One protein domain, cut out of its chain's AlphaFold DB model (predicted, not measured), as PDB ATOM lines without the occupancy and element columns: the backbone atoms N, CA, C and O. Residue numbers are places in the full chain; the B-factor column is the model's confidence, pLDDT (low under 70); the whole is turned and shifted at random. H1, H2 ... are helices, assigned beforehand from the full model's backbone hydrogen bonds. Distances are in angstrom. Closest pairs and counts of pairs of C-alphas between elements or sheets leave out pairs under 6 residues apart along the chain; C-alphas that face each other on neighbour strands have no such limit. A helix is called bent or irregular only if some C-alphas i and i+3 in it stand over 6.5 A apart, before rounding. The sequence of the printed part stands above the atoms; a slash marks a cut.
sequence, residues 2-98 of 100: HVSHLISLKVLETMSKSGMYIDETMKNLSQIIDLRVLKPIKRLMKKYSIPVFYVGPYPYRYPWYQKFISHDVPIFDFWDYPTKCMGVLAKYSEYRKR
ATOM      1  N   HIS A   2     -46.236  13.536 -40.063       31.98
ATOM      2  CA  HIS A   2     -47.277  14.429 -39.510       31.98
ATOM      3  C   HIS A   2     -48.567  13.751 -39.010       31.98
ATOM      4  O   HIS A   2     -49.138  14.194 -38.017       31.98
ATOM      5  N   VAL A   3     -49.016  12.662 -39.641       34.16
ATOM      6  CA  VAL A   3     -50.332  12.058 -39.343       34.16
ATOM      7  C   VAL A   3     -50.355  11.332 -37.989       34.16
ATOM      8  O   VAL A   3     -51.315  11.463 -37.236       34.16
ATOM      9  N   SER A   4     -49.277  10.632 -37.618       33.94
ATOM     10  CA  SER A   4     -49.199   9.913 -36.335       33.94
ATOM     11  C   SER A   4     -49.208  10.851 -35.123       33.94
ATOM     12  O   SER A   4     -49.798  10.519 -34.100       33.94
ATOM     13  N   HIS A   5     -48.595  12.033 -35.243       36.97
ATOM     14  CA  HIS A   5     -48.588  13.034 -34.173       36.97
ATOM     15  C   HIS A   5     -49.973  13.672 -33.990       36.97
ATOM     16  O   HIS A   5     -50.434  13.851 -32.864       36.97
ATOM     17  N   LEU A   6     -50.677  13.914 -35.101       37.72
ATOM     18  CA  LEU A   6     -52.066  14.375 -35.115       37.72
ATOM     19  C   LEU A   6     -53.014  13.389 -34.420       37.72
ATOM     20  O   LEU A   6     -53.873  13.815 -33.656       37.72
ATOM     21  N   ILE A   7     -52.829  12.081 -34.625       43.97
ATOM     22  CA  ILE A   7     -53.646  11.044 -33.975       43.97
ATOM     23  C   ILE A   7     -53.382  10.999 -32.466       43.97
ATOM     24  O   ILE A   7     -54.334  10.974 -31.692       43.97
ATOM     25  N   SER A   8     -52.120  11.053 -32.026       45.62
ATOM     26  CA  SER A   8     -51.793  11.114 -30.593       45.62
ATOM     27  C   SER A   8     -52.401  12.340 -29.907       45.62
ATOM     28  O   SER A   8     -52.945  12.216 -28.812       45.62
ATOM     29  N   LEU A   9     -52.369  13.506 -30.558       50.41
ATOM     30  CA  LEU A   9     -52.998  14.723 -30.041       50.41
ATOM     31  C   LEU A   9     -54.525  14.598 -29.986       50.41
ATOM     32  O   LEU A   9     -55.121  14.959 -28.978       50.41
ATOM     33  N   LYS A  10     -55.151  14.013 -31.016       53.16
ATOM     34  CA  LYS A  10     -56.603  13.776 -31.059       53.16
ATOM     35  C   LYS A  10     -57.062  12.817 -29.959       53.16
ATOM     36  O   LYS A  10     -58.113  13.023 -29.359       53.16
ATOM     37  N   VAL A  11     -56.274  11.778 -29.676       58.03
ATOM     38  CA  VAL A  11     -56.546  10.823 -28.592       58.03
ATOM     39  C   VAL A  11     -56.444  11.517 -27.236       58.03
ATOM     40  O   VAL A  11     -57.363  11.392 -26.437       58.03
ATOM     41  N   LEU A  12     -55.399  12.319 -27.002       54.75
ATOM     42  CA  LEU A  12     -55.254  13.097 -25.764       54.75
ATOM     43  C   LEU A  12     -56.383  14.124 -25.582       54.75
ATOM     44  O   LEU A  12     -56.914  14.271 -24.485       54.75
ATOM     45  N   GLU A  13     -56.797  14.788 -26.660       60.81
ATOM     46  CA  GLU A  13     -57.934  15.712 -26.662       60.81
ATOM     47  C   GLU A  13     -59.251  14.987 -26.340       60.81
ATOM     48  O   GLU A  13     -60.064  15.477 -25.560       60.81
ATOM     49  N   THR A  14     -59.446  13.785 -26.890       65.12
ATOM     50  CA  THR A  14     -60.629  12.950 -26.628       65.12
ATOM     51  C   THR A  14     -60.645  12.451 -25.183       65.12
ATOM     52  O   THR A  14     -61.683  12.494 -24.530       65.12
ATOM     53  N   MET A  15     -59.486  12.049 -24.654       58.84
ATOM     54  CA  MET A  15     -59.316  11.648 -23.256       58.84
ATOM     55  C   MET A  15     -59.639  12.809 -22.302       58.84
ATOM     56  O   MET A  15     -60.406  12.628 -21.356       58.84
ATOM     57  N   SER A  16     -59.155  14.018 -22.601       60.53
ATOM     58  CA  SER A  16     -59.498  15.231 -21.848       60.53
ATOM     59  C   SER A  16     -61.002  15.536 -21.899       60.53
ATOM     60  O   SER A  16     -61.615  15.774 -20.860       60.53
ATOM     61  N   LYS A  17     -61.627  15.440 -23.081       69.12
ATOM     62  CA  LYS A  17     -63.079  15.631 -23.263       69.12
ATOM     63  C   LYS A  17     -63.926  14.566 -22.560       69.12
ATOM     64  O   LYS A  17     -65.057  14.853 -22.189       69.12
ATOM     65  N   SER A  18     -63.385  13.367 -22.345       67.38
ATOM     66  CA  SER A  18     -64.040  12.288 -21.590       67.38
ATOM     67  C   SER A  18     -63.937  12.430 -20.063       67.38
ATOM     68  O   SER A  18     -64.347  11.528 -19.340       67.38
ATOM     69  N   GLY A  19     -63.401  13.549 -19.561       51.47
ATOM     70  CA  GLY A  19     -63.318  13.841 -18.126       51.47
ATOM     71  C   GLY A  19     -62.080  13.272 -17.430       51.47
ATOM     72  O   GLY A  19     -61.973  13.374 -16.210       51.47
ATOM     73  N   MET A  20     -61.118  12.707 -18.172       54.50
ATOM     74  CA  MET A  20     -59.812  12.370 -17.603       54.50
ATOM     75  C   MET A  20     -58.971  13.636 -17.420       54.50
ATOM     76  O   MET A  20     -58.652  14.334 -18.385       54.50
ATOM     77  N   TYR A  21     -58.571  13.907 -16.177       52.75
ATOM     78  CA  TYR A  21     -57.645  14.986 -15.843       52.75
ATOM     79  C   TYR A  21     -56.229  14.620 -16.310       52.75
ATOM     80  O   TYR A  21     -55.522  13.843 -15.668       52.75
ATOM     81  N   ILE A  22     -55.823  15.147 -17.467       55.69
ATOM     82  CA  ILE A  22     -54.451  15.029 -17.968       55.69
ATOM     83  C   ILE A  22     -53.637  16.160 -17.336       55.69
ATOM     84  O   ILE A  22     -53.586  17.271 -17.859       55.69
ATOM     85  N   ASP A  23     -53.032  15.868 -16.190       54.31
ATOM     86  CA  ASP A  23     -52.185  16.806 -15.451       54.31
ATOM     87  C   ASP A  23     -50.840  17.070 -16.165       54.31
ATOM     88  O   ASP A  23     -50.342  16.220 -16.912       54.31
ATOM     89  N   GLU A  24     -50.182  18.203 -15.883       56.44
ATOM     90  CA  GLU A  24     -48.797  18.484 -16.318       56.44
ATOM     91  C   GLU A  24     -47.830  17.362 -15.910       56.44
ATOM     92  O   GLU A  24     -46.871  17.054 -16.627       56.44
ATOM     93  N   THR A  25     -48.143  16.667 -14.816       53.06
ATOM     94  CA  THR A  25     -47.455  15.462 -14.356       53.06
ATOM     95  C   THR A  25     -47.407  14.363 -15.421       53.06
ATOM     96  O   THR A  25     -46.367  13.726 -15.559       53.06
ATOM     97  N   MET A  26     -48.446  14.166 -16.248       50.06
ATOM     98  CA  MET A  26     -48.436  13.168 -17.336       50.06
ATOM     99  C   MET A  26     -47.527  13.565 -18.507       50.06
ATOM    100  O   MET A  26     -46.865  12.701 -19.089       50.06
ATOM    101  N   LYS A  27     -47.427  14.860 -18.842       54.50
ATOM    102  CA  LYS A  27     -46.448  15.349 -19.835       54.50
ATOM    103  C   LYS A  27     -45.018  15.183 -19.319       54.50
ATOM    104  O   LYS A  27     -44.162  14.662 -20.043       54.50
ATOM    105  N   ASN A  28     -44.793  15.532 -18.053       58.00
ATOM    106  CA  ASN A  28     -43.516  15.361 -17.364       58.00
ATOM    107  C   ASN A  28     -43.134  13.886 -17.191       58.00
ATOM    108  O   ASN A  28     -41.957  13.552 -17.295       58.00
ATOM    109  N   LEU A  29     -44.101  12.979 -17.023       55.38
ATOM    110  CA  LEU A  29     -43.865  11.541 -16.866       55.38
ATOM    111  C   LEU A  29     -43.103  10.951 -18.061       55.38
ATOM    112  O   LEU A  29     -42.190  10.147 -17.881       55.38
ATOM    113  N   SER A  30     -43.415  11.406 -19.279       57.81
ATOM    114  CA  SER A  30     -42.725  10.952 -20.491       57.81
ATOM    115  C   SER A  30     -41.242  11.350 -20.523       57.81
ATOM    116  O   SER A  30     -40.408  10.562 -20.964       57.81
ATOM    117  N   GLN A  31     -40.901  12.541 -20.019       58.47
ATOM    118  CA  GLN A  31     -39.521  13.026 -19.916       58.47
ATOM    119  C   GLN A  31     -38.790  12.403 -18.719       58.47
ATOM    120  O   GLN A  31     -37.606  12.074 -18.804       58.47
ATOM    121  N   ILE A  32     -39.505  12.206 -17.608       56.78
ATOM    122  CA  ILE A  32     -39.004  11.565 -16.392       56.78
ATOM    123  C   ILE A  32     -38.593  10.125 -16.686       56.78
ATOM    124  O   ILE A  32     -37.507   9.717 -16.288       56.78
ATOM    125  N   ILE A  33     -39.404   9.358 -17.411       62.59
ATOM    126  CA  ILE A  33     -39.073   7.963 -17.707       62.59
ATOM    127  C   ILE A  33     -37.895   7.863 -18.693       62.59
ATOM    128  O   ILE A  33     -36.976   7.077 -18.457       62.59
ATOM    129  N   ASP A  34     -37.847   8.703 -19.732       61.66
ATOM    130  CA  ASP A  34     -36.711   8.724 -20.668       61.66
ATOM    131  C   ASP A  34     -35.379   9.009 -19.964       61.66
ATOM    132  O   ASP A  34     -34.392   8.288 -20.135       61.66
ATOM    133  N   LEU A  35     -35.337  10.080 -19.167       58.25
ATOM    134  CA  LEU A  35     -34.092  10.568 -18.577       58.25
ATOM    135  C   LEU A  35     -33.715   9.826 -17.297       58.25
ATOM    136  O   LEU A  35     -32.529   9.584 -17.071       58.25
ATOM    137  N   ARG A  36     -34.695   9.469 -16.459       62.25
ATOM    138  CA  ARG A  36     -34.445   8.910 -15.122       62.25
ATOM    139  C   ARG A  36     -34.564   7.394 -15.048       62.25
ATOM    140  O   ARG A  36     -34.106   6.834 -14.060       62.25
ATOM    141  N   VAL A  37     -35.127   6.723 -16.056       67.75
ATOM    142  CA  VAL A  37     -35.327   5.264 -16.015       67.75
ATOM    143  C   VAL A  37     -34.569   4.564 -17.143       67.75
ATOM    144  O   VAL A  37     -33.712   3.727 -16.859       67.75
ATOM    145  N   LEU A  38     -34.772   4.949 -18.410       73.75
ATOM    146  CA  LEU A  38     -34.152   4.238 -19.544       73.75
ATOM    147  C   LEU A  38     -32.627   4.360 -19.579       73.75
ATOM    148  O   LEU A  38     -31.925   3.359 -19.743       73.75
ATOM    149  N   LYS A  39     -32.090   5.568 -19.373       77.19
ATOM    150  CA  LYS A  39     -30.635   5.787 -19.343       77.19
ATOM    151  C   LYS A  39     -29.943   5.003 -18.214       77.19
ATOM    152  O   LYS A  39     -28.956   4.320 -18.506       77.19
ATOM    153  N   PRO A  40     -30.423   5.038 -16.952       80.69
ATOM    154  CA  PRO A  40     -29.876   4.187 -15.898       80.69
ATOM    155  C   PRO A  40     -29.979   2.697 -16.204       80.69
ATOM    156  O   PRO A  40     -28.970   2.012 -16.063       80.69
ATOM    157  N   ILE A  41     -31.129   2.207 -16.685       79.88
ATOM    158  CA  ILE A  41     -31.298   0.794 -17.061       79.88
ATOM    159  C   ILE A  41     -30.251   0.393 -18.100       79.88
ATOM    160  O   ILE A  41     -29.508  -0.554 -17.860       79.88
ATOM    161  N   LYS A  42     -30.085   1.165 -19.185       81.25
ATOM    162  CA  LYS A  42     -29.054   0.905 -20.205       81.25
ATOM    163  C   LYS A  42     -27.649   0.850 -19.600       81.25
ATOM    164  O   LYS A  42     -26.857  -0.033 -19.935       81.25
ATOM    165  N   ARG A  43     -27.317   1.786 -18.704       82.81
ATOM    166  CA  ARG A  43     -26.010   1.819 -18.031       82.81
ATOM    167  C   ARG A  43     -25.790   0.577 -17.165       82.81
ATOM    168  O   ARG A  43     -24.699   0.017 -17.197       82.81
ATOM    169  N   LEU A  44     -26.801   0.143 -16.413       83.00
ATOM    170  CA  LEU A  44     -26.716  -1.041 -15.554       83.00
ATOM    171  C   LEU A  44     -26.679  -2.337 -16.375       83.00
ATOM    172  O   LEU A  44     -25.857  -3.197 -16.074       83.00
ATOM    173  N   MET A  45     -27.473  -2.440 -17.448       85.44
ATOM    174  CA  MET A  45     -27.426  -3.557 -18.402       85.44
ATOM    175  C   MET A  45     -26.005  -3.773 -18.917       85.44
ATOM    176  O   MET A  45     -25.489  -4.885 -18.857       85.44
ATOM    177  N   LYS A  46     -25.343  -2.696 -19.365       85.75
ATOM    178  CA  LYS A  46     -23.951  -2.757 -19.832       85.75
ATOM    179  C   LYS A  46     -22.978  -3.096 -18.705       85.75
ATOM    180  O   LYS A  46     -22.126  -3.954 -18.886       85.75
ATOM    181  N   LYS A  47     -23.106  -2.442 -17.545       88.38
ATOM    182  CA  LYS A  47     -22.194  -2.629 -16.405       88.38
ATOM    183  C   LYS A  47     -22.190  -4.071 -15.891       88.38
ATOM    184  O   LYS A  47     -21.128  -4.592 -15.579       88.38
ATOM    185  N   TYR A  48     -23.364  -4.687 -15.782       86.44
ATOM    186  CA  TYR A  48     -23.515  -6.028 -15.213       86.44
ATOM    187  C   TYR A  48     -23.648  -7.126 -16.272       86.44
ATOM    188  O   TYR A  48     -23.735  -8.295 -15.916       86.44
ATOM    189  N   SER A  49     -23.657  -6.771 -17.563       84.12
ATOM    190  CA  SER A  49     -23.926  -7.701 -18.671       84.12
ATOM    191  C   SER A  49     -25.239  -8.479 -18.498       84.12
ATOM    192  O   SER A  49     -25.341  -9.643 -18.878       84.12
ATOM    193  N   ILE A  50     -26.255  -7.828 -17.919       82.50
ATOM    194  CA  ILE A  50     -27.580  -8.416 -17.695       82.50
ATOM    195  C   ILE A  50     -28.522  -7.905 -18.790       82.50
ATOM    196  O   ILE A  50     -28.735  -6.690 -18.880       82.50
ATOM    197  N   PRO A  51     -29.101  -8.791 -19.620       81.75
ATOM    198  CA  PRO A  51     -30.092  -8.380 -20.597       81.75
ATOM    199  C   PRO A  51     -31.388  -7.981 -19.882       81.75
ATOM    200  O   PRO A  51     -31.910  -8.711 -19.044       81.75
ATOM    201  N   VAL A  52     -31.914  -6.812 -20.233       82.50
ATOM    202  CA  VAL A  52     -33.244  -6.347 -19.834       82.50
ATOM    203  C   VAL A  52     -34.081  -6.249 -21.094       82.50
ATOM    204  O   VAL A  52     -33.645  -5.680 -22.096       82.50
ATOM    205  N   PHE A  53     -35.282  -6.808 -21.028       83.06
ATOM    206  CA  PHE A  53     -36.237  -6.808 -22.122       83.06
ATOM    207  C   PHE A  53     -37.459  -6.004 -21.728       83.06
ATOM    208  O   PHE A  53     -37.934  -6.100 -20.596       83.06
ATOM    209  N   TYR A  54     -37.980  -5.237 -22.677       82.12
ATOM    210  CA  TYR A  54     -39.274  -4.601 -22.525       82.12
ATOM    211  C   TYR A  54     -40.337  -5.375 -23.311       82.12
ATOM    212  O   TYR A  54     -40.070  -5.894 -24.394       82.12
ATOM    213  N   VAL A  55     -41.536  -5.473 -22.739       82.31
ATOM    214  CA  VAL A  55     -42.650  -6.260 -23.274       82.31
ATOM    215  C   VAL A  55     -43.916  -5.435 -23.195       82.31
ATOM    216  O   VAL A  55     -44.227  -4.875 -22.142       82.31
ATOM    217  N   GLY A  56     -44.680  -5.398 -24.277       79.25
ATOM    218  CA  GLY A  56     -46.037  -4.886 -24.217       79.25
ATOM    219  C   GLY A  56     -46.768  -4.958 -25.555       79.25
ATOM    220  O   GLY A  56     -46.146  -5.079 -26.605       79.25
ATOM    221  N   PRO A  57     -48.102  -4.843 -25.534       76.69
ATOM    222  CA  PRO A  57     -48.939  -5.020 -26.716       76.69
ATOM    223  C   PRO A  57     -49.033  -3.743 -27.570       76.69
ATOM    224  O   PRO A  57     -50.085  -3.458 -28.144       76.69
ATOM    225  N   TYR A  58     -47.982  -2.919 -27.620       74.69
ATOM    226  CA  TYR A  58     -48.022  -1.680 -28.398       74.69
ATOM    227  C   TYR A  58     -47.283  -1.852 -29.727       74.69
ATOM    228  O   TYR A  58     -46.194  -2.413 -29.754       74.69
ATOM    229  N   PRO A  59     -47.812  -1.317 -30.840       76.06
ATOM    230  CA  PRO A  59     -47.109  -1.352 -32.117       76.06
ATOM    231  C   PRO A  59     -45.751  -0.637 -32.052       76.06
ATOM    232  O   PRO A  59     -45.684   0.484 -31.543       76.06
ATOM    233  N   TYR A  60     -44.710  -1.184 -32.695       77.75
ATOM    234  CA  TYR A  60     -43.376  -0.560 -32.770       77.75
ATOM    235  C   TYR A  60     -43.389   0.905 -33.220       77.75
ATOM    236  O   TYR A  60     -42.564   1.694 -32.771       77.75
ATOM    237  N   ARG A  61     -44.344   1.305 -34.068       77.50
ATOM    238  CA  ARG A  61     -44.521   2.698 -34.527       77.50
ATOM    239  C   ARG A  61     -44.909   3.688 -33.420       77.50
ATOM    240  O   ARG A  61     -44.947   4.890 -33.677       77.50
ATOM    241  N   TYR A  62     -45.263   3.212 -32.227       77.12
ATOM    242  CA  TYR A  62     -45.650   4.076 -31.123       77.12
ATOM    243  C   TYR A  62     -44.427   4.860 -30.619       77.12
ATOM    244  O   TYR A  62     -43.370   4.254 -30.421       77.12
ATOM    245  N   PRO A  63     -44.527   6.187 -30.383       76.56
ATOM    246  CA  PRO A  63     -43.370   7.015 -30.032       76.56
ATOM    247  C   PRO A  63     -42.573   6.483 -28.841       76.56
ATOM    248  O   PRO A  63     -41.356   6.589 -28.818       76.56
ATOM    249  N   TRP A  64     -43.249   5.861 -27.875       70.38
ATOM    250  CA  TRP A  64     -42.605   5.216 -26.739       70.38
ATOM    251  C   TRP A  64     -41.652   4.092 -27.155       70.38
ATOM    252  O   TRP A  64     -40.501   4.088 -26.747       70.38
ATOM    253  N   TYR A  65     -42.085   3.184 -28.030       79.06
ATOM    254  CA  TYR A  65     -41.272   2.047 -28.479       79.06
ATOM    255  C   TYR A  65     -40.078   2.533 -29.293       79.06
ATOM    256  O   TYR A  65     -38.963   2.053 -29.114       79.06
ATOM    257  N   GLN A  66     -40.289   3.567 -30.107       82.38
ATOM    258  CA  GLN A  66     -39.215   4.230 -30.842       82.38
ATOM    259  C   GLN A  66     -38.130   4.789 -29.909       82.38
ATOM    260  O   GLN A  66     -36.952   4.741 -30.255       82.38
ATOM    261  N   LYS A  67     -38.486   5.255 -28.703       78.75
ATOM    262  CA  LYS A  67     -37.495   5.698 -27.710       78.75
ATOM    263  C   LYS A  67     -36.704   4.548 -27.093       78.75
ATOM    264  O   LYS A  67     -35.509   4.696 -26.871       78.75
ATOM    265  N   PHE A  68     -37.324   3.405 -26.822       79.75
ATOM    266  CA  PHE A  68     -36.594   2.221 -26.347       79.75
ATOM    267  C   PHE A  68     -35.630   1.709 -27.425       79.75
ATOM    268  O   PHE A  68     -34.459   1.468 -27.130       79.75
ATOM    269  N   ILE A  69     -36.087   1.655 -28.683       82.50
ATOM    270  CA  ILE A  69     -35.261   1.288 -29.842       82.50
ATOM    271  C   ILE A  69     -34.083   2.256 -29.995       82.50
ATOM    272  O   ILE A  69     -32.952   1.805 -30.141       82.50
ATOM    273  N   SER A  70     -34.302   3.573 -29.892       84.06
ATOM    274  CA  SER A  70     -33.213   4.558 -29.994       84.06
ATOM    275  C   SER A  70     -32.181   4.458 -28.864       84.06
ATOM    276  O   SER A  70     -31.069   4.969 -28.987       84.06
ATOM    277  N   HIS A  71     -32.526   3.781 -27.765       78.12
ATOM    278  CA  HIS A  71     -31.617   3.471 -26.668       78.12
ATOM    279  C   HIS A  71     -31.033   2.053 -26.749       78.12
ATOM    280  O   HIS A  71     -30.361   1.647 -25.801       78.12
ATOM    281  N   ASP A  72     -31.188   1.331 -27.859       81.12
ATOM    282  CA  ASP A  72     -30.752  -0.064 -28.029       81.12
ATOM    283  C   ASP A  72     -31.348  -1.013 -26.974       81.12
ATOM    284  O   ASP A  72     -30.716  -1.993 -26.573       81.12
ATOM    285  N   VAL A  73     -32.544  -0.704 -26.465       82.38
ATOM    286  CA  VAL A  73     -33.257  -1.580 -25.533       82.38
ATOM    287  C   VAL A  73     -34.146  -2.519 -26.351       82.38
ATOM    288  O   VAL A  73     -35.022  -2.027 -27.065       82.38
ATOM    289  N   PRO A  74     -33.958  -3.851 -26.277       83.56
ATOM    290  CA  PRO A  74     -34.784  -4.792 -27.025       83.56
ATOM    291  C   PRO A  74     -36.238  -4.775 -26.542       83.56
ATOM    292  O   PRO A  74     -36.506  -4.749 -25.336       83.56
ATOM    293  N   ILE A  75     -37.172  -4.833 -27.494       86.00
ATOM    294  CA  ILE A  75     -38.614  -4.801 -27.232       86.00
ATOM    295  C   ILE A  75     -39.305  -5.976 -27.915       86.00
ATOM    296  O   ILE A  75     -39.056  -6.252 -29.091       86.00
ATOM    297  N   PHE A  76     -40.223  -6.607 -27.192       86.06
ATOM    298  CA  PHE A  76     -41.073  -7.674 -27.693       86.06
ATOM    299  C   PHE A  76     -42.548  -7.282 -27.656       86.06
ATOM    300  O   PHE A  76     -43.041  -6.783 -26.643       86.06
ATOM    301  N   ASP A  77     -43.250  -7.593 -28.742       81.38
ATOM    302  CA  ASP A  77     -44.698  -7.382 -28.856       81.38
ATOM    303  C   ASP A  77     -45.499  -8.398 -28.022       81.38
ATOM    304  O   ASP A  77     -46.588  -8.100 -27.529       81.38
ATOM    305  N   PHE A  78     -44.956  -9.609 -27.847       83.00
ATOM    306  CA  PHE A  78     -45.624 -10.716 -27.166       83.00
ATOM    307  C   PHE A  78     -44.878 -11.155 -25.907       83.00
ATOM    308  O   PHE A  78     -43.648 -11.218 -25.869       83.00
ATOM    309  N   TRP A  79     -45.645 -11.494 -24.871       81.50
ATOM    310  CA  TRP A  79     -45.134 -11.811 -23.534       81.50
ATOM    311  C   TRP A  79     -44.324 -13.106 -23.452       81.50
ATOM    312  O   TRP A  79     -43.515 -13.267 -22.543       81.50
ATOM    313  N   ASP A  80     -44.493 -14.014 -24.407       86.88
ATOM    314  CA  ASP A  80     -43.764 -15.280 -24.491       86.88
ATOM    315  C   ASP A  80     -42.413 -15.154 -25.221       86.88
ATOM    316  O   ASP A  80     -41.530 -16.006 -25.069       86.88
ATOM    317  N   TYR A  81     -42.211 -14.090 -26.001       89.81
ATOM    318  CA  TYR A  81     -41.002 -13.900 -26.805       89.81
ATOM    319  C   TYR A  81     -39.722 -13.658 -25.987       89.81
ATOM    320  O   TYR A  81     -38.696 -14.235 -26.361       89.81
ATOM    321  N   PRO A  82     -39.721 -12.906 -24.868       89.31
ATOM    322  CA  PRO A  82     -38.537 -12.780 -24.016       89.31
ATOM    323  C   PRO A  82     -38.037 -14.131 -23.508       89.31
ATOM    324  O   PRO A  82     -36.839 -14.402 -23.535       89.31
ATOM    325  N   THR A  83     -38.952 -15.014 -23.102       89.12
ATOM    326  CA  THR A  83     -38.614 -16.356 -22.617       89.12
ATOM    327  C   THR A  83     -37.982 -17.194 -23.727       89.12
ATOM    328  O   THR A  83     -36.957 -17.843 -23.516       89.12
ATOM    329  N   LYS A  84     -38.538 -17.128 -24.945       92.38
ATOM    330  CA  LYS A  84     -37.961 -17.779 -26.133       92.38
ATOM    331  C   LYS A  84     -36.573 -17.222 -26.468       92.38
ATOM    332  O   LYS A  84     -35.651 -17.999 -26.712       92.38
ATOM    333  N   CYS A  85     -36.407 -15.899 -26.430       91.12
ATOM    334  CA  CYS A  85     -35.129 -15.224 -26.653       91.12
ATOM    335  C   CYS A  85     -34.071 -15.691 -25.645       91.12
ATOM    336  O   CYS A  85     -32.988 -16.118 -26.046       91.12
ATOM    337  N   MET A  86     -34.410 -15.715 -24.353       90.19
ATOM    338  CA  MET A  86     -33.524 -16.228 -23.307       90.19
ATOM    339  C   MET A  86     -33.140 -17.690 -23.529       90.19
ATOM    340  O   MET A  86     -31.975 -18.045 -23.358       90.19
ATOM    341  N   GLY A  87     -34.077 -18.530 -23.977       93.94
ATOM    342  CA  GLY A  87     -33.787 -19.919 -24.335       93.94
ATOM    343  C   GLY A  87     -32.752 -20.049 -25.459       93.94
ATOM    344  O   GLY A  87     -31.860 -20.895 -25.384       93.94
ATOM    345  N   VAL A  88     -32.825 -19.198 -26.487       94.19
ATOM    346  CA  VAL A  88     -31.833 -19.166 -27.578       94.19
ATOM    347  C   VAL A  88     -30.474 -18.676 -27.074       94.19
ATOM    348  O   VAL A  88     -29.458 -19.306 -27.369       94.19
ATOM    349  N   LEU A  89     -30.443 -17.603 -26.277       91.38
ATOM    350  CA  LEU A  89     -29.204 -17.066 -25.701       91.38
ATOM    351  C   LEU A  89     -28.503 -18.087 -24.797       91.38
ATOM    352  O   LEU A  89     -27.284 -18.244 -24.878       91.38
ATOM    353  N   ALA A  90     -29.263 -18.829 -23.988       92.25
ATOM    354  CA  ALA A  90     -28.731 -19.901 -23.152       92.25
ATOM    355  C   ALA A  90     -28.106 -21.022 -23.998       92.25
ATOM    356  O   ALA A  90     -26.963 -21.408 -23.759       92.25
ATOM    357  N   LYS A  91     -28.806 -21.490 -25.041       95.88
ATOM    358  CA  LYS A  91     -28.274 -22.503 -25.971       95.88
ATOM    359  C   LYS A  91     -26.998 -22.033 -26.667       95.88
ATOM    360  O   LYS A  91     -26.054 -22.807 -26.796       95.88
ATOM    361  N   TYR A  92     -26.958 -20.774 -27.098       93.62
ATOM    362  CA  TYR A  92     -25.776 -20.198 -27.736       93.62
ATOM    363  C   TYR A  92     -24.590 -20.081 -26.769       93.62
ATOM    364  O   TYR A  92     -23.458 -20.381 -27.146       93.62
ATOM    365  N   SER A  93     -24.847 -19.704 -25.514       92.19
ATOM    366  CA  SER A  93     -23.832 -19.684 -24.455       92.19
ATOM    367  C   SER A  93     -23.218 -21.071 -24.244       92.19
ATOM    368  O   SER A  93     -21.998 -21.218 -24.264       92.19
ATOM    369  N   GLU A  94     -24.053 -22.111 -24.143       94.94
ATOM    370  CA  GLU A  94     -23.588 -23.499 -24.021       94.94
ATOM    371  C   GLU A  94     -22.823 -23.982 -25.256       94.94
ATOM    372  O   GLU A  94     -21.808 -24.662 -25.129       94.94
ATOM    373  N   TYR A  95     -23.267 -23.607 -26.457       95.88
ATOM    374  CA  TYR A  95     -22.533 -23.891 -27.688       95.88
ATOM    375  C   TYR A  95     -21.136 -23.257 -27.659       95.88
ATOM    376  O   TYR A  95     -20.148 -23.947 -27.896       95.88
ATOM    377  N   ARG A  96     -21.031 -21.967 -27.311       95.12
ATOM    378  CA  ARG A  96     -19.758 -21.225 -27.258       95.12
ATOM    379  C   ARG A  96     -18.744 -21.847 -26.300       95.12
ATOM    380  O   ARG A  96     -17.571 -21.883 -26.645       95.12
ATOM    381  N   LYS A  97     -19.184 -22.381 -25.156       94.31
ATOM    382  CA  LYS A  97     -18.314 -23.083 -24.193       94.31
ATOM    383  C   LYS A  97     -17.635 -24.339 -24.754       94.31
ATOM    384  O   LYS A  97     -16.704 -24.831 -24.142       94.31
ATOM    385  N   ARG A  98     -18.114 -24.895 -25.873       93.56
ATOM    386  CA  ARG A  98     -17.510 -26.085 -26.502       93.56
ATOM    387  C   ARG A  98     -16.343 -25.750 -27.432       93.56
ATOM    388  O   ARG A  98     -15.603 -26.654 -27.799       93.56
TER     389      ARG A  98
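Overview. This is residues 2 to 98 of the 100 residues of an uncharacterized protein of marine sediment metagenome (UniProt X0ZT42). Four helices are strung loosely along a rod and none touches another: the long H2 runs along one side, short H3 sits near it, H1 slants across one end, and H4 reaches out at the other end, where residues 87 to 98 stick out. After H2 the chain folds back through the long loop of residues 49 to 62 to reach H3, and then crosses to H4, which points roughly the same way as H2 and H3. The printed part has 97 residues with four named helices, in the order H1, H2, H3, H4, and no named strand; the class is all helix. The whole is loose, with a radius of gyration of the C-alphas of 17.6 A, and spans 61 by 25 by 25 A.

Arrangement. H1, residues 2 to 17, touches no helix. A short link of 6 residues joins it to H2, residues 24 to 48, and the two are apart. H2 has a kink of 29 degrees near residue 31; it is neither bent nor irregular, but only just: C-alphas 36 and 39 are 6.5 A apart. A long link of 14 residues leads to H3, residues 63 to 70. H2 and H3 are close but not clearly touching, with 2 pairs of C-alphas within 8 A; their closest C-alphas, those of Leu 38 and Phe 68, are 7.5 A apart. They run the same way at a shallow tilt of 23 degrees. A short link of 10 residues leads from H3 to H4, residues 81 to 96, and these two are apart. H1 is also apart from H3 and from H4, and H2 is apart from H4. Residues 54 to 55 pair with residues 75 to 76, parallel, in stretches too short to be named strands. In H1, H3 and H4 every O i to N i+4 pair is within hydrogen-bond range; in H2, 16 of 21 are.

Along the chain. H1 begins at C-alpha 2, at (-47.277, 14.429, -39.510), and is 22.7 A long from first to last C-alpha. H2 measures 35.2 A and begins at C-alpha 24, at (-48.797, 18.484, -16.318). H3 is 10.5 A long. H4 measures 22.5 A and ends at C-alpha 96, at (-19.758, -21.225, -27.258).

Size, cuts and confidence. The two C-alphas farthest apart, those of Lys 17 and Arg 98, are 61.9 A apart. Residues 14 to 19, 23 to 29 and 87 to 98 stand free; the body without them spans 42 by 27 by 25 A. The printed part has no cut, and its one long link is that from H2 to H3. The mean pLDDT of the printed part is 73.2; residues 2 to 37 are under 70, and the mean is 50 in H1 and 93 in H4 of this predicted model.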